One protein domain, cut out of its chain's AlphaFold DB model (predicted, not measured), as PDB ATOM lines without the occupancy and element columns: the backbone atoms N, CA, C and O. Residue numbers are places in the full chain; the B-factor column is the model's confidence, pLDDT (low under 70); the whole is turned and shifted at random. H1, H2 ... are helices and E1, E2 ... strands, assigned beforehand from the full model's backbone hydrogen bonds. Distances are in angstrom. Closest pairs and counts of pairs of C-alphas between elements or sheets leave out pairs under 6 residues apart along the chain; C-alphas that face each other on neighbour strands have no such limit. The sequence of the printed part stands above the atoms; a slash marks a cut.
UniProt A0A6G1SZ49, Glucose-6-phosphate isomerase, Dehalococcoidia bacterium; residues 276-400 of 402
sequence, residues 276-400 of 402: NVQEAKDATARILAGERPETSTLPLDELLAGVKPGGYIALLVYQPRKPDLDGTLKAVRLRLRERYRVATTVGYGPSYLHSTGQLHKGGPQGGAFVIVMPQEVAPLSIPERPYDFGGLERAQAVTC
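Overview. This is residues 276 to 400 of the 402 residues of the protein "Glucose-6-phosphate isomerase" of Dehalococcoidia bacterium (UniProt A0A6G1SZ49). A small parallel sheet of three strands, E2, E1 and E3, has the long helix H3 over one face, running along the strands, and the short helix H2 on it near E3. Beyond the ends of the strands the helices H1 and H6 cross at a steep angle, the short H4 and H5 graze the sheet, and residues 373 to 388 make a long loop between E3 and H6. The printed part has 125 residues with six named helices and three named strands, in the order H1 H2 E1 H3 E2 H4 H5 E3 H6, and its class is mixed, helices and strands. It is compact, with a radius of gyration of the C-alphas of 15.4 A, and spans 48 by 34 by 25 A.

Along the chain. In the sheet, E1 is residues 312 to 317, 15.9 A long, E2 is residues 343 to 348, 17.1 A, and E3 is residues 367 to 372, 15.6 A. H3, residues 325 to 340, measures 22.1 A, from C-alpha 325 at (37.659, 30.931, 19.493) to C-alpha 340 at (22.418, 46.612, 22.684). H1, residues 276 to 288, begins at C-alpha 276 (40.322, 54.126, 1.416) and measures 18.6 A. H6, residues 389 to 398, measures 14.3 A and ends at C-alpha 398 (46.802, 50.311, 14.322). The shorter helices are H2, residues 300 to 305, H4, residues 351 to 354, and H5, residues 357 to 362.

Arrangement. E1 is the inner strand of the sheet. E1 and E2 are parallel at 16 degrees, with N 313 and O 343 2.9 A apart, within hydrogen-bond range. E1 and E3 are parallel at 21 degrees, with N 316 and O 370 2.8 A apart, also within range. H3 is on the sheet at a height of 8.4 A, over E2, and runs along the strands at 20 degrees to E2 on the local plane; the closest C-alphas of H3 and E2, Arg 333 and Thr 344, are 6.0 A apart. H2 and H3 are on one face of the sheet, two layers, one of helices and one of strands. The closest C-alphas of H2 and E3, Leu 303 and Ala 368, are 6.8 A apart. E1, H3 and E2 form a strand-helix-strand unit, two parallel neighbour strands with a helix between, with a right-handed crossover. E2, H4 H5 and E3 form a split one, with E1 between its strands, also right-handed. H4 grazes the sheet with residues 351 to 353, H5 with 357 to 361, and H6, only just on the sheet with 5 pairs of C-alphas within 10 A, with 397 to 398. H1 touches H6, opposite ways at a steep tilt of 54 degrees, the C-alphas of Thr 284 and Ala 395 being closest at 5.4 A. With residues 276 to 277 alone, H1 touches H5; their closest C-alphas, Asn 276 and Gln 358, are 5.8 A apart. Every O i to N i+4 pair is within hydrogen-bond range in H1, H2, H3, H5 and H6; H4 is too short for one.

Size, cuts and confidence. The C-alphas farthest apart, Arg 339 and Glu 384, are 48.3 A from each other. The printed part has no cut, and the links H1 to H2 and E3 to H6 are long. The mean pLDDT of the printed part is 89.4, and residue 400 is under 70.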
ATOM      1  N   ASN A 276      39.705  54.210   0.082       81.31
ATOM      2  CA  ASN A 276      40.322  54.126   1.416       81.31
ATOM      3  C   ASN A 276      41.301  52.950   1.575       81.31
ATOM      4  O   ASN A 276      42.015  52.862   2.576       81.31
ATOM      5  N   VAL A 277      41.365  52.040   0.598       78.56
ATOM      6  CA  VAL A 277      42.302  50.905   0.637       78.56
ATOM      7  C   VAL A 277      43.742  51.382   0.467       78.56
ATOM      8  O   VAL A 277      44.638  50.880   1.145       78.56
ATOM      9  N   GLN A 278      43.981  52.358  -0.413       81.75
ATOM     10  CA  GLN A 278      45.328  52.890  -0.625       81.75
ATOM     11  C   GLN A 278      45.832  53.639   0.613       81.75
ATOM     12  O   GLN A 278      46.947  53.401   1.062       81.75
ATOM     13  N   GLU A 279      44.968  54.439   1.237       83.06
ATOM     14  CA  GLU A 279      45.267  55.143   2.486       83.06
ATOM     15  C   GLU A 279      45.714  54.185   3.606       83.06
ATOM     16  O   GLU A 279      46.693  54.446   4.306       83.06
ATOM     17  N   ALA A 280      45.043  53.034   3.747       83.62
ATOM     18  CA  ALA A 280      45.418  52.010   4.724       83.62
ATOM     19  C   ALA A 280      46.810  51.414   4.449       83.62
ATOM     20  O   ALA A 280      47.588  51.187   5.380       83.62
ATOM     21  N   LYS A 281      47.139  51.182   3.170       85.19
ATOM     22  CA  LYS A 281      48.459  50.688   2.750       85.19
ATOM     23  C   LYS A 281      49.549  51.705   3.063       85.19
ATOM     24  O   LYS A 281      50.567  51.337   3.646       85.19
ATOM     25  N   ASP A 282      49.309  52.973   2.747       88.25
ATOM     26  CA  ASP A 282      50.268  54.053   2.978       88.25
ATOM     27  C   ASP A 282      50.487  54.289   4.480       88.25
ATOM     28  O   ASP A 282      51.618  54.475   4.928       88.25
ATOM     29  N   ALA A 283      49.425  54.230   5.291       87.75
ATOM     30  CA  ALA A 283      49.530  54.301   6.748       87.75
ATOM     31  C   ALA A 283      50.327  53.118   7.323       87.75
ATOM     32  O   ALA A 283      51.220  53.326   8.142       87.75
ATOM     33  N   THR A 284      50.067  51.894   6.850       89.31
ATOM     34  CA  THR A 284      50.817  50.699   7.273       89.31
ATOM     35  C   THR A 284      52.299  50.841   6.927       89.31
ATOM     36  O   THR A 284      53.156  50.608   7.775       89.31
ATOM     37  N   ALA A 285      52.617  51.286   5.706       89.31
ATOM     38  CA  ALA A 285      53.992  51.490   5.260       89.31
ATOM     39  C   ALA A 285      54.739  52.525   6.116       89.31
ATOM     40  O   ALA A 285      55.893  52.297   6.476       89.31
ATOM     41  N   ARG A 286      54.083  53.630   6.496       90.88
ATOM     42  CA  ARG A 286      54.680  54.642   7.381       90.88
ATOM     43  C   ARG A 286      54.950  54.112   8.787       90.88
ATOM     44  O   ARG A 286      56.023  54.372   9.325       90.88
ATOM     45  N   ILE A 287      54.029  53.330   9.356       91.62
ATOM     46  CA  ILE A 287      54.225  52.703  10.674       91.62
ATOM     47  C   ILE A 287      55.415  51.741  10.637       91.62
ATOM     48  O   ILE A 287      56.276  51.776  11.513       91.62
ATOM     49  N   LEU A 288      55.516  50.930   9.582       90.19
ATOM     50  CA  LEU A 288      56.648  50.022   9.377       90.19
ATOM     51  C   LEU A 288      57.976  50.755   9.137       90.19
ATOM     52  O   LEU A 288      59.030  50.215   9.456       90.19
ATOM     53  N   ALA A 289      57.929  51.983   8.617       91.00
ATOM     54  CA  ALA A 289      59.085  52.867   8.486       91.00
ATOM     55  C   ALA A 289      59.438  53.621   9.787       91.00
ATOM     56  O   ALA A 289      60.411  54.374   9.806       91.00
ATOM     57  N   GLY A 290      58.679  53.422  10.869       88.94
ATOM     58  CA  GLY A 290      58.957  53.986  12.191       88.94
ATOM     59  C   GLY A 290      58.013  55.101  12.649       88.94
ATOM     60  O   GLY A 290      58.213  55.620  13.748       88.94
ATOM     61  N   GLU A 291      56.980  55.466  11.874       90.31
ATOM     62  CA  GLU A 291      55.912  56.350  12.369       90.31
ATOM     63  C   GLU A 291      55.233  55.687  13.579       90.31
ATOM     64  O   GLU A 291      54.871  54.511  13.541       90.31
ATOM     65  N   ARG A 292      55.041  56.447  14.662       85.19
ATOM     66  CA  ARG A 292      54.291  56.006  15.843       85.19
ATOM     67  C   ARG A 292      53.008  56.827  15.950       85.19
ATOM     68  O   ARG A 292      53.054  57.936  16.477       85.19
ATOM     69  N   PRO A 293      51.885  56.322  15.414       80.56
ATOM     70  CA  PRO A 293      50.584  56.951  15.573       80.56
ATOM     71  C   PRO A 293      50.241  57.152  17.044       80.56
ATOM     72  O   PRO A 293      50.448  56.240  17.844       80.56
ATOM     73  N   GLU A 294      49.612  58.275  17.379       75.88
ATOM     74  CA  GLU A 294      48.776  58.303  18.574       75.88
ATOM     75  C   GLU A 294      47.599  57.345  18.359       75.88
ATOM     76  O   GLU A 294      46.876  57.435  17.364       75.88
ATOM     77  N   THR A 295      47.438  56.396  19.276       70.00
ATOM     78  CA  THR A 295      46.296  55.483  19.321       70.00
ATOM     79  C   THR A 295      45.440  55.839  20.522       70.00
ATOM     80  O   THR A 295      45.901  55.710  21.657       70.00
ATOM     81  N   SER A 296      44.196  56.259  20.299       70.25
ATOM     82  CA  SER A 296      43.217  56.389  21.373       70.25
ATOM     83  C   SER A 296      42.524  55.042  21.581       70.25
ATOM     84  O   SER A 296      41.801  54.541  20.723       70.25
ATOM     85  N   THR A 297      42.768  54.417  22.729       78.06
ATOM     86  CA  THR A 297      42.012  53.240  23.168       78.06
ATOM     87  C   THR A 297      41.034  53.667  24.246       78.06
ATOM     88  O   THR A 297      41.445  54.272  25.235       78.06
ATOM     89  N   LEU A 298      39.758  53.336  24.073       84.44
ATOM     90  CA  LEU A 298      38.749  53.515  25.113       84.44
ATOM     91  C   LEU A 298      38.619  52.231  25.943       84.44
ATOM     92  O   LEU A 298      38.749  51.135  25.383       84.44
ATOM     93  N   PRO A 299      38.320  52.331  27.250       91.88
ATOM     94  CA  PRO A 299      37.797  51.207  28.015       91.88
ATOM     95  C   PRO A 299      36.600  50.565  27.299       91.88
ATOM     96  O   PRO A 299      35.780  51.248  26.678       91.88
ATOM     97  N   LEU A 300      36.501  49.234  27.355       91.00
ATOM     98  CA  LEU A 300      35.481  48.492  26.606       91.00
ATOM     99  C   LEU A 300      34.055  48.896  27.011       91.00
ATOM    100  O   LEU A 300      33.173  48.988  26.164       91.00
ATOM    101  N   ASP A 301      33.819  49.126  28.296       92.69
ATOM    102  CA  ASP A 301      32.538  49.575  28.833       92.69
ATOM    103  C   ASP A 301      32.154  50.971  28.329       92.69
ATOM    104  O   ASP A 301      31.001  51.170  27.942       92.69
ATOM    105  N   GLU A 302      33.113  51.894  28.245       94.12
ATOM    106  CA  GLU A 302      32.907  53.230  27.679       94.12
ATOM    107  C   GLU A 302      32.578  53.161  26.180       94.12
ATOM    108  O   GLU A 302      31.580  53.734  25.733       94.12
ATOM    109  N   LEU A 303      33.348  52.380  25.409       93.19
ATOM    110  CA  LEU A 303      33.087  52.148  23.985       93.19
ATOM    111  C   LEU A 303      31.675  51.585  23.764       93.19
ATOM    112  O   LEU A 303      30.922  52.077  22.922       93.19
ATOM    113  N   LEU A 304      31.302  50.556  24.530       94.31
ATOM    114  CA  LEU A 304      30.004  49.898  24.404       94.31
ATOM    115  C   LEU A 304      28.844  50.786  24.879       94.31
ATOM    116  O   LEU A 304      27.750  50.694  24.325       94.31
ATOM    117  N   ALA A 305      29.057  51.661  25.866       92.75
ATOM    118  CA  ALA A 305      28.067  52.653  26.289       92.75
ATOM    119  C   ALA A 305      27.812  53.728  25.213       92.75
ATOM    120  O   ALA A 305      26.719  54.298  25.146       92.75
ATOM    121  N   GLY A 306      28.796  53.980  24.345       92.12
ATOM    122  CA  GLY A 306      28.693  54.922  23.231       92.12
ATOM    123  C   GLY A 306      27.830  54.442  22.056       92.12
ATOM    124  O   GLY A 306      27.377  55.272  21.263       92.12
ATOM    125  N   VAL A 307      27.561  53.135  21.945       94.06
ATOM    126  CA  VAL A 307      26.851  52.533  20.805       94.06
ATOM    127  C   VAL A 307      25.416  53.060  20.704       94.06
ATOM    128  O   VAL A 307      24.620  52.954  21.639       94.06
ATOM    129  N   LYS A 308      25.063  53.623  19.542       93.81
ATOM    130  CA  LYS A 308      23.737  54.205  19.272       93.81
ATOM    131  C   LYS A 308      22.833  53.243  18.486       93.81
ATOM    132  O   LYS A 308      23.343  52.406  17.739       93.81
ATOM    133  N   PRO A 309      21.493  53.367  18.600       92.62
ATOM    134  CA  PRO A 309      20.560  52.678  17.706       92.62
ATOM    135  C   PRO A 309      20.893  52.937  16.227       92.62
ATOM    136  O   PRO A 309      21.216  54.066  15.868       92.62
ATOM    137  N   GLY A 310      20.833  51.898  15.386       91.94
ATOM    138  CA  GLY A 310      21.242  51.957  13.972       91.94
ATOM    139  C   GLY A 310      22.757  51.842  13.735       91.94
ATOM    140  O   GLY A 310      23.193  51.690  12.592       91.94
ATOM    141  N   GLY A 311      23.567  51.876  14.799       95.38
ATOM    142  CA  GLY A 311      24.993  51.560  14.759       95.38
ATOM    143  C   GLY A 311      25.273  50.057  14.698       95.38
ATOM    144  O   GLY A 311      24.373  49.229  14.534       95.38
ATOM    145  N   TYR A 312      26.543  49.688  14.843       96.94
ATOM    146  CA  TYR A 312      26.972  48.290  14.885       96.94
ATOM    147  C   TYR A 312      28.237  48.104  15.720       96.94
ATOM    148  O   TYR A 312      28.996  49.045  15.934       96.94
ATOM    149  N   ILE A 313      28.472  46.875  16.174       97.19
ATOM    150  CA  ILE A 313      29.695  46.489  16.885       97.19
ATOM    151  C   ILE A 313      30.473  45.490  16.029       97.19
ATOM    152  O   ILE A 313      29.969  44.412  15.719       97.19
ATOM    153  N   ALA A 314      31.709  45.819  15.672       96.00
ATOM    154  CA  ALA A 314      32.590  44.934  14.924       96.00
ATOM    155  C   ALA A 314      33.681  44.372  15.842       96.00
ATOM    156  O   ALA A 314      34.470  45.122  16.418       96.00
ATOM    157  N   LEU A 315      33.728  43.046  15.966       95.62
ATOM    158  CA  LEU A 315      34.809  42.331  16.636       95.62
ATOM    159  C   LEU A 315      35.915  42.062  15.606       95.62
ATOM    160  O   LEU A 315      35.728  41.257  14.693       95.62
ATOM    161  N   LEU A 316      37.043  42.758  15.729       93.88
ATOM    162  CA  LEU A 316      38.175  42.695  14.803       93.88
ATOM    163  C   LEU A 316      39.304  41.888  15.442       93.88
ATOM    164  O   LEU A 316      39.911  42.328  16.413       93.88
ATOM    165  N   VAL A 317      39.553  40.686  14.935       92.19
ATOM    166  CA  VAL A 317      40.352  39.668  15.624       92.19
ATOM    167  C   VAL A 317      41.674  39.447  14.900       92.19
ATOM    168  O   VAL A 317      41.689  38.913  13.795       92.19
ATOM    169  N   TYR A 318      42.777  39.818  15.541       88.25
ATOM    170  CA  TYR A 318      44.154  39.522  15.135       88.25
ATOM    171  C   TYR A 318      44.696  38.400  16.015       88.25
ATOM    172  O   TYR A 318      45.521  38.629  16.885       88.25
ATOM    173  N   GLN A 319      44.102  37.215  15.906       84.94
ATOM    174  CA  GLN A 319      44.541  36.016  16.615       84.94
ATOM    175  C   GLN A 319      44.408  34.812  15.684       84.94
ATOM    176  O   GLN A 319      43.495  34.792  14.841       84.94
ATOM    177  N   PRO A 320      45.234  33.767  15.865       82.38
ATOM    178  CA  PRO A 320      45.112  32.574  15.055       82.38
ATOM    179  C   PRO A 320      43.781  31.897  15.386       82.38
ATOM    180  O   PRO A 320      43.319  31.903  16.532       82.38
ATOM    181  N   ARG A 321      43.152  31.276  14.385       81.38
ATOM    182  CA  ARG A 321      41.938  30.490  14.620       81.38
ATOM    183  C   ARG A 321      42.277  29.293  15.503       81.38
ATOM    184  O   ARG A 321      43.044  28.419  15.105       81.38
ATOM    185  N   LYS A 322      41.684  29.255  16.695       80.88
ATOM    186  CA  LYS A 322      41.831  28.167  17.668       80.88
ATOM    187  C   LYS A 322      40.523  27.380  17.773       80.88
ATOM    188  O   LYS A 322      39.457  27.977  17.570       80.88
ATOM    189  N   PRO A 323      40.578  26.081  18.125       70.12
ATOM    190  CA  PRO A 323      39.404  25.383  18.639       70.12
ATOM    191  C   PRO A 323      38.790  26.262  19.742       70.12
ATOM    192  O   PRO A 323      39.522  26.776  20.579       70.12
ATOM    193  N   ASP A 324      37.489  26.531  19.673       83.94
ATOM    194  CA  ASP A 324      36.705  27.352  20.620       83.94
ATOM    195  C   ASP A 324      36.730  28.882  20.456       83.94
ATOM    196  O   ASP A 324      35.818  29.546  20.964       83.94
ATOM    197  N   LEU A 325      37.663  29.472  19.698       88.19
ATOM    198  CA  LEU A 325      37.659  30.931  19.493       88.19
ATOM    199  C   LEU A 325      36.424  31.387  18.702       88.19
ATOM    200  O   LEU A 325      35.710  32.284  19.150       88.19
ATOM    201  N   ASP A 326      36.106  30.727  17.585       87.94
ATOM    202  CA  ASP A 326      34.909  31.038  16.789       87.94
ATOM    203  C   ASP A 326      33.618  30.886  17.609       87.94
ATOM    204  O   ASP A 326      32.709  31.715  17.517       87.94
ATOM    205  N   GLY A 327      33.547  29.858  18.461       91.31
ATOM    206  CA  GLY A 327      32.412  29.632  19.358       91.31
ATOM    207  C   GLY A 327      32.277  30.731  20.413       91.31
ATOM    208  O   GLY A 327      31.176  31.229  20.661       91.31
ATOM    209  N   THR A 328      33.402  31.169  20.976       93.56
ATOM    210  CA  THR A 328      33.458  32.268  21.947       93.56
ATOM    211  C   THR A 328      33.044  33.589  21.308       93.56
ATOM    212  O   THR A 328      32.164  34.272  21.830       93.56
ATOM    213  N   LEU A 329      33.603  33.929  20.144       94.12
ATOM    214  CA  LEU A 329      33.253  35.139  19.395       94.12
ATOM    215  C   LEU A 329      31.772  35.149  19.019       94.12
ATOM    216  O   LEU A 329      31.102  36.166  19.184       94.12
ATOM    217  N   LYS A 330      31.232  34.003  18.591       93.94
ATOM    218  CA  LYS A 330      29.800  33.828  18.329       93.94
ATOM    219  C   LYS A 330      28.959  34.098  19.580       93.94
ATOM    220  O   LYS A 330      27.972  34.824  19.494       93.94
ATOM    221  N   ALA A 331      29.342  33.560  20.736       95.69
ATOM    222  CA  ALA A 331      28.625  33.786  21.991       95.69
ATOM    223  C   ALA A 331      28.683  35.256  22.443       95.69
ATOM    224  O   ALA A 331      27.657  35.825  22.817       95.69
ATOM    225  N   VAL A 332      29.859  35.889  22.367       95.69
ATOM    226  CA  VAL A 332      30.049  37.316  22.685       95.69
ATOM    227  C   VAL A 332      29.184  38.180  21.775       95.69
ATOM    228  O   VAL A 332      28.407  39.003  22.254       95.69
ATOM    229  N   ARG A 333      29.260  37.942  20.466       95.81
ATOM    230  CA  ARG A 333      28.469  38.629  19.449       95.81
ATOM    231  C   ARG A 333      26.968  38.574  19.748       95.81
ATOM    232  O   ARG A 333      26.300  39.604  19.722       95.81
ATOM    233  N   LEU A 334      26.438  37.392  20.068       96.56
ATOM    234  CA  LEU A 334      25.023  37.220  20.403       96.56
ATOM    235  C   LEU A 334      24.618  38.008  21.653       96.56
ATOM    236  O   LEU A 334      23.612  38.714  21.618       96.56
ATOM    237  N   ARG A 335      25.429  37.957  22.717       96.81
ATOM    238  CA  ARG A 335      25.183  38.727  23.948       96.81
ATOM    239  C   ARG A 335      25.184  40.233  23.690       96.81
ATOM    240  O   ARG A 335      24.341  40.944  24.229       96.81
ATOM    241  N   LEU A 336      26.104  40.720  22.855       96.44
ATOM    242  CA  LEU A 336      26.161  42.129  22.461       96.44
ATOM    243  C   LEU A 336      24.918  42.534  21.662       96.44
ATOM    244  O   LEU A 336      24.286  43.538  21.987       96.44
ATOM    245  N   ARG A 337      24.514  41.732  20.672       96.69
ATOM    246  CA  ARG A 337      23.284  41.971  19.905       96.69
ATOM    247  C   ARG A 337      22.059  42.016  20.815       96.69
ATOM    248  O   ARG A 337      21.256  42.926  20.692       96.69
ATOM    249  N   GLU A 338      21.906  41.054  21.718       95.62
ATOM    250  CA  GLU A 338      20.751  40.986  22.621       95.62
ATOM    251  C   GLU A 338      20.702  42.173  23.586       95.62
ATOM    252  O   GLU A 338      19.644  42.764  23.782       95.62
ATOM    253  N   ARG A 339      21.855  42.562  24.143       95.06
ATOM    254  CA  ARG A 339      21.955  43.670  25.099       95.06
ATOM    255  C   ARG A 339      21.743  45.036  24.452       95.06
ATOM    256  O   ARG A 339      21.030  45.865  25.007       95.06
ATOM    257  N   TYR A 340      22.382  45.285  23.310       95.44
ATOM    258  CA  TYR A 340      22.418  46.612  22.684       95.44
ATOM    259  C   TYR A 340      21.419  46.762  21.528       95.44
ATOM    260  O   TYR A 340      21.130  47.881  21.103       95.44
ATOM    261  N   ARG A 341      20.845  45.653  21.041       96.12
ATOM    262  CA  ARG A 341      19.936  45.597  19.884       96.12
ATOM    263  C   ARG A 341      20.517  46.315  18.666       96.12
ATOM    264  O   ARG A 341      19.854  47.153  18.062       96.12
ATOM    265  N   VAL A 342      21.772  46.006  18.347       96.75
ATOM    266  CA  VAL A 342      22.494  46.512  17.170       96.75
ATOM    267  C   VAL A 342      23.055  45.361  16.349       96.75
ATOM    268  O   VAL A 342      23.182  44.235  16.837       96.75
ATOM    269  N   ALA A 343      23.403  45.640  15.093       97.38
ATOM    270  CA  ALA A 343      24.167  44.694  14.299       97.38
ATOM    271  C   ALA A 343      25.537  44.429  14.910       97.38
ATOM    272  O   ALA A 343      26.168  45.297  15.508       97.38
ATOM    273  N   THR A 344      25.986  43.194  14.762       97.31
ATOM    274  CA  THR A 344      27.290  42.772  15.247       97.31
ATOM    275  C   THR A 344      28.004  42.024  14.134       97.31
ATOM    276  O   THR A 344      27.341  41.296  13.399       97.31
ATOM    277  N   THR A 345      29.312  42.189  13.971       96.56
ATOM    278  CA  THR A 345      30.118  41.494  12.950       96.56
ATOM    279  C   THR A 345      31.407  40.948  13.557       96.56
ATOM    280  O   THR A 345      31.816  41.358  14.644       96.56
ATOM    281  N   VAL A 346      32.020  39.972  12.886       95.06
ATOM    282  CA  VAL A 346      33.307  39.386  13.283       95.06
ATOM    283  C   VAL A 346      34.194  39.354  12.050       95.06
ATOM    284  O   VAL A 346      33.836  38.708  11.071       95.06
ATOM    285  N   GLY A 347      35.337  40.031  12.107       92.25
ATOM    286  CA  GLY A 347      36.318  40.064  11.027       92.25
ATOM    287  C   GLY A 347      37.681  39.609  11.526       92.25
ATOM    288  O   GLY A 347      38.182  40.134  12.516       92.25
ATOM    289  N   TYR A 348      38.297  38.651  10.835       90.56
ATOM    290  CA  TYR A 348      39.673  38.240  11.116       90.56
ATOM    291  C   TYR A 348      40.657  39.146  10.375       90.56
ATOM    292  O   TYR A 348      40.537  39.358   9.163       90.56
ATOM    293  N   GLY A 349      41.590  39.730  11.118       87.06
ATOM    294  CA  GLY A 349      42.666  40.557  10.593       87.06
ATOM    295  C   GLY A 349      43.777  39.697   9.990       87.06
ATOM    296  O   GLY A 349      43.900  38.522  10.337       87.06
ATOM    297  N   PRO A 350      44.552  40.238   9.038       85.38
ATOM    298  CA  PRO A 350      44.332  41.470   8.278       85.38
ATOM    299  C   PRO A 350      43.269  41.329   7.171       85.38
ATOM    300  O   PRO A 350      42.962  42.306   6.497       85.38
ATOM    301  N   SER A 351      42.688  40.141   6.955       85.88
ATOM    302  CA  SER A 351      41.767  39.882   5.833       85.88
ATOM    303  C   SER A 351      40.583  40.861   5.773       85.88
ATOM    304  O   SER A 351      40.217  41.301   4.683       85.88
ATOM    305  N   TYR A 352      40.014  41.264   6.918       85.94
ATOM    306  CA  TYR A 352      38.893  42.213   6.926       85.94
ATOM    307  C   TYR A 352      39.250  43.597   6.358       85.94
ATOM    308  O   TYR A 352      38.352  44.307   5.908       85.94
ATOM    309  N   LEU A 353      40.531  43.992   6.335       84.69
ATOM    310  CA  LEU A 353      40.974  45.264   5.746       84.69
ATOM    311  C   LEU A 353      40.605  45.366   4.267       84.69
ATOM    312  O   LEU A 353      40.292  46.450   3.781       84.69
ATOM    313  N   HIS A 354      40.605  44.221   3.588       82.06
ATOM    314  CA  HIS A 354      40.237  44.072   2.183       82.06
ATOM    315  C   HIS A 354      38.779  43.619   2.002       82.06
ATOM    316  O   HIS A 354      38.372  43.352   0.877       82.06
ATOM    317  N   SER A 355      38.004  43.505   3.089       85.50
ATOM    318  CA  SER A 355      36.570  43.172   3.093       85.50
ATOM    319  C   SER A 355      35.757  44.359   3.616       85.50
ATOM    320  O   SER A 355      35.365  45.245   2.859       85.50
ATOM    321  N   THR A 356      35.557  44.442   4.929       90.25
ATOM    322  CA  THR A 356      34.743  45.481   5.563       90.25
ATOM    323  C   THR A 356      35.510  46.764   5.874       90.25
ATOM    324  O   THR A 356      34.889  47.777   6.185       90.25
ATOM    325  N   GLY A 357      36.841  46.780   5.745       88.94
ATOM    326  CA  GLY A 357      37.679  47.944   6.056       88.94
ATOM    327  C   GLY A 357      37.283  49.220   5.303       88.94
ATOM    328  O   GLY A 357      37.253  50.298   5.894       88.94
ATOM    329  N   GLN A 358      36.904  49.103   4.028       90.06
ATOM    330  CA  GLN A 358      36.387  50.225   3.235       90.06
ATOM    331  C   GLN A 358      35.065  50.766   3.808       90.06
ATOM    332  O   GLN A 358      34.898  51.977   3.893       90.06
ATOM    333  N   LEU A 359      34.159  49.895   4.266       92.31
ATOM    334  CA  LEU A 359      32.912  50.293   4.928       92.31
ATOM    335  C   LEU A 359      33.158  50.921   6.300       92.31
ATOM    336  O   LEU A 359      32.501  51.899   6.636       92.31
ATOM    337  N   HIS A 360      34.108  50.411   7.079       92.31
ATOM    338  CA  HIS A 360      34.423  50.979   8.391       92.31
ATOM    339  C   HIS A 360      34.916  52.432   8.292       92.31
ATOM    340  O   HIS A 360      34.638  53.225   9.184       92.31
ATOM    341  N   LYS A 361      35.606  52.778   7.196       89.62
ATOM    342  CA  LYS A 361      36.189  54.110   6.962       89.62
ATOM    343  C   LYS A 361      35.280  55.035   6.154       89.62
ATOM    344  O   LYS A 361      35.112  56.202   6.487       89.62
ATOM    345  N   GLY A 362      34.722  54.522   5.060       88.12
ATOM    346  CA  GLY A 362      33.945  55.297   4.095       88.12
ATOM    347  C   GLY A 362      32.431  55.147   4.228       88.12
ATOM    348  O   GLY A 362      31.701  55.883   3.559       88.12
ATOM    349  N   GLY A 363      31.962  54.193   5.036       90.75
ATOM    350  CA  GLY A 363      30.552  53.872   5.229       90.75
ATOM    351  C   GLY A 363      29.811  54.790   6.206       90.75
ATOM    352  O   GLY A 363      30.336  55.829   6.610       90.75
ATOM    353  N   PRO A 364      28.571  54.426   6.580       90.94
ATOM    354  CA  PRO A 364      27.793  55.166   7.567       90.94
ATOM    355  C   PRO A 364      28.501  55.219   8.926       90.94
ATOM    356  O   PRO A 364      29.136  54.252   9.353       90.94
ATOM    357  N   GLN A 365      28.353  56.344   9.630       88.88
ATOM    358  CA  GLN A 365      28.862  56.487  10.995       88.88
ATOM    359  C   GLN A 365      28.110  55.563  11.971       88.88
ATOM    360  O   GLN A 365      26.975  55.160  11.718       88.88
ATOM    361  N   GLY A 366      28.732  55.255  13.113       89.00
ATOM    362  CA  GLY A 366      28.109  54.459  14.183       89.00
ATOM    363  C   GLY A 366      28.675  53.049  14.365       89.00
ATOM    364  O   GLY A 366      28.062  52.241  15.064       89.00
ATOM    365  N   GLY A 367      29.825  52.745  13.759       93.19
ATOM    366  CA  GLY A 367      30.601  51.547  14.079       93.19
ATOM    367  C   GLY A 367      31.361  51.699  15.397       93.19
ATOM    368  O   GLY A 367      32.026  52.707  15.616       93.19
ATOM    369  N   ALA A 368      31.275  50.689  16.260       94.56
ATOM    370  CA  ALA A 368      32.130  50.519  17.430       94.56
ATOM    371  C   ALA A 368      33.056  49.320  17.204       94.56
ATOM    372  O   ALA A 368      32.593  48.193  17.008       94.56
ATOM    373  N   PHE A 369      34.363  49.561  17.218       93.62
ATOM    374  CA  PHE A 369      35.367  48.573  16.831       93.62
ATOM    375  C   PHE A 369      36.072  48.021  18.067       93.62
ATOM    376  O   PHE A 369      36.796  48.736  18.753       93.62
ATOM    377  N   VAL A 370      35.866  46.735  18.348       93.50
ATOM    378  CA  VAL A 370      36.567  46.019  19.417       93.50
ATOM    379  C   VAL A 370      37.693  45.225  18.774       93.50
ATOM    380  O   VAL A 370      37.442  44.210  18.124       93.50
ATOM    381  N   ILE A 371      38.928  45.694  18.941       90.62
ATOM    382  CA  ILE A 371      40.112  45.021  18.406       90.62
ATOM    383  C   ILE A 371      40.625  44.023  19.449       90.62
ATOM    384  O   ILE A 371      40.959  44.395  20.573       90.62
ATOM    385  N   VAL A 372      40.682  42.747  19.074       89.56
ATOM    386  CA  VAL A 372      41.189  41.648  19.899       89.56
ATOM    387  C   VAL A 372      42.536  41.221  19.336       89.56
ATOM    388  O   VAL A 372      42.597  40.673  18.238       89.56
ATOM    389  N   MET A 373      43.605  41.457  20.091       86.25
ATOM    390  CA  MET A 373      44.971  41.078  19.718       86.25
ATOM    391  C   MET A 373      45.647  40.335  20.873       86.25
ATOM    392  O   MET A 373      45.263  40.529  22.032       86.25
ATOM    393  N   PRO A 374      46.630  39.469  20.605       82.00
ATOM    394  CA  PRO A 374      47.480  38.898  21.638       82.00
ATOM    395  C   PRO A 374      48.331  39.995  22.294       82.00
ATOM    396  O   PRO A 374      48.726  40.965  21.648       82.00
ATOM    397  N   GLN A 375      48.622  39.833  23.586       78.62
ATOM    398  CA  GLN A 375      49.537  40.733  24.300       78.62
ATOM    399  C   GLN A 375      50.984  40.554  23.829       78.62
ATOM    400  O   GLN A 375      51.713  41.530  23.683       78.62
ATOM    401  N   GLU A 376      51.376  39.311  23.552       78.75
ATOM    402  CA  GLU A 376      52.703  38.947  23.072       78.75
ATOM    403  C   GLU A 376      52.579  38.007  21.878       78.75
ATOM    404  O   GLU A 376      51.721  37.124  21.855       78.75
ATOM    405  N   VAL A 377      53.451  38.198  20.890       79.38
ATOM    406  CA  VAL A 377      53.537  37.350  19.700       79.38
ATOM    407  C   VAL A 377      54.995  37.007  19.475       79.38
ATOM    408  O   VAL A 377      55.835  37.907  19.397       79.38
ATOM    409  N   ALA A 378      55.294  35.714  19.358       85.81
ATOM    410  CA  ALA A 378      56.640  35.270  19.033       85.81
ATOM    411  C   ALA A 378      57.028  35.781  17.632       85.81
ATOM    412  O   ALA A 378      56.270  35.560  16.679       85.81
ATOM    413  N   PRO A 379      58.197  36.432  17.478       89.00
ATOM    414  CA  PRO A 379      58.599  37.005  16.203       89.00
ATOM    415  C   PRO A 379      58.721  35.921  15.128       89.00
ATOM    416  O   PRO A 379      59.132  34.785  15.385       89.00
ATOM    417  N   LEU A 380      58.359  36.286  13.901       95.12
ATOM    418  CA  LEU A 380      58.530  35.450  12.718       95.12
ATOM    419  C   LEU A 380      59.053  36.321  11.583       95.12
ATOM    420  O   LEU A 380      58.307  37.107  10.999       95.12
ATOM    421  N   SER A 381      60.351  36.206  11.315       96.06
ATOM    422  CA  SER A 381      61.048  37.034  10.333       96.06
ATOM    423  C   SER A 381      60.481  36.860   8.926       96.06
ATOM    424  O   SER A 381      60.117  35.754   8.522       96.06
ATOM    425  N   ILE A 382      60.467  37.957   8.170       96.06
ATOM    426  CA  ILE A 382      60.199  37.942   6.732       96.06
ATOM    427  C   ILE A 382      61.544  38.150   6.022       96.06
ATOM    428  O   ILE A 382      62.207  39.157   6.294       96.06
ATOM    429  N   PRO A 383      61.974  37.233   5.137       94.50
ATOM    430  CA  PRO A 383      63.234  37.378   4.413       94.50
ATOM    431  C   PRO A 383      63.328  38.717   3.677       94.50
ATOM    432  O   PRO A 383      62.349  39.180   3.098       94.50
ATOM    433  N   GLU A 384      64.513  39.334   3.709       88.69
ATOM    434  CA  GLU A 384      64.829  40.596   3.013       88.69
ATOM    435  C   GLU A 384      64.012  41.827   3.467       88.69
ATOM    436  O   GLU A 384      64.053  42.872   2.813       88.69
ATOM    437  N   ARG A 385      63.301  41.755   4.604       92.50
ATOM    438  CA  ARG A 385      62.525  42.881   5.149       92.50
ATOM    439  C   ARG A 385      63.048  43.360   6.504       92.50
ATOM    440  O   ARG A 385      63.498  42.550   7.308       92.50
ATOM    441  N   PRO A 386      62.943  44.670   6.801       91.94
ATOM    442  CA  PRO A 386      63.385  45.234   8.079       91.94
ATOM    443  C   PRO A 386      62.386  45.008   9.229       91.94
ATOM    444  O   PRO A 386      62.614  45.484  10.338       91.94
ATOM    445  N   TYR A 387      61.271  44.320   8.973       92.75
ATOM    446  CA  TYR A 387      60.217  44.012   9.938       92.75
ATOM    447  C   TYR A 387      59.803  42.542   9.827       92.75
ATOM    448  O   TYR A 387      60.003  41.897   8.797       92.75
ATOM    449  N   ASP A 388      59.204  42.021  10.893       94.62
ATOM    450  CA  ASP A 388      58.680  40.661  10.981       94.62
ATOM    451  C   ASP A 388      57.153  40.626  10.763       94.62
ATOM    452  O   ASP A 388      56.495  41.664  10.624       94.62
ATOM    453  N   PHE A 389      56.567  39.427  10.713       94.19
ATOM    454  CA  PHE A 389      55.119  39.261  10.544       94.19
ATOM    455  C   PHE A 389      54.313  39.905  11.682       94.19
ATOM    456  O   PHE A 389      53.295  40.538  11.417       94.19
ATOM    457  N   GLY A 390      54.798  39.840  12.928       91.69
ATOM    458  CA  GLY A 390      54.129  40.475  14.070       91.69
ATOM    459  C   GLY A 390      54.151  42.006  13.997       91.69
ATOM    460  O   GLY A 390      53.186  42.668  14.375       91.69
ATOM    461  N   GLY A 391      55.234  42.595  13.487       91.44
ATOM    462  CA  GLY A 391      55.337  44.021  13.195       91.44
ATOM    463  C   GLY A 391      54.370  44.453  12.096       91.44
ATOM    464  O   GLY A 391      53.687  45.464  12.258       91.44
ATOM    465  N   LEU A 392      54.258  43.661  11.023       92.12
ATOM    466  CA  LEU A 392      53.281  43.879   9.953       92.12
ATOM    467  C   LEU A 392      51.839  43.807  10.474       92.12
ATOM    468  O   LEU A 392      51.061  44.725  10.226       92.12
ATOM    469  N   GLU A 393      51.507  42.776  11.248       90.62
ATOM    470  CA  GLU A 393      50.182  42.595  11.843       90.62
ATOM    471  C   GLU A 393      49.792  43.761  12.767       90.62
ATOM    472  O   GLU A 393      48.721  44.352  12.612       90.62
ATOM    473  N   ARG A 394      50.683  44.162  13.685       88.62
ATOM    474  CA  ARG A 394      50.434  45.304  14.582       88.62
ATOM    475  C   ARG A 394      50.282  46.612  13.816       88.62
ATOM    476  O   ARG A 394      49.391  47.397  14.138       88.62
ATOM    477  N   ALA A 395      51.118  46.853  12.804       89.94
ATOM    478  CA  ALA A 395      51.005  48.046  11.971       89.94
ATOM    479  C   ALA A 395      49.627  48.113  11.300       89.94
ATOM    480  O   ALA A 395      48.958  49.143  11.361       89.94
ATOM    481  N   GLN A 396      49.164  46.993  10.747       89.44
ATOM    482  CA  GLN A 396      47.846  46.864  10.131       89.44
ATOM    483  C   GLN A 396      46.704  47.093  11.131       89.44
ATOM    484  O   GLN A 396      45.781  47.860  10.839       89.44
ATOM    485  N   ALA A 397      46.790  46.516  12.331       87.06
ATOM    486  CA  ALA A 397      45.789  46.708  13.377       87.06
ATOM    487  C   ALA A 397      45.662  48.175  13.814       87.06
ATOM    488  O   ALA A 397      44.550  48.689  13.938       87.06
ATOM    489  N   VAL A 398      46.784  48.883  13.959       83.50
ATOM    490  CA  VAL A 398      46.802  50.311  14.322       83.50
ATOM    491  C   VAL A 398      46.172  51.191  13.236       83.50
ATOM    492  O   VAL A 398      45.517  52.181  13.549       83.50
ATOM    493  N   THR A 399      46.273  50.828  11.951       79.69
ATOM    494  CA  THR A 399      45.582  51.586  10.884       79.69
ATOM    495  C   THR A 399      44.051  51.489  10.921       79.69
ATOM    496  O   THR A 399      43.384  52.129  10.106       79.69
ATOM    497  N   CYS A 400      43.491  50.675  11.820       67.44
ATOM    498  CA  CYS A 400      42.046  50.517  11.996       67.44
ATOM    499  C   CYS A 400      41.460  51.423  13.076       67.44
ATOM    500  O   CYS A 400      40.245  51.580  13.112       67.44
TER     501      CYS A 400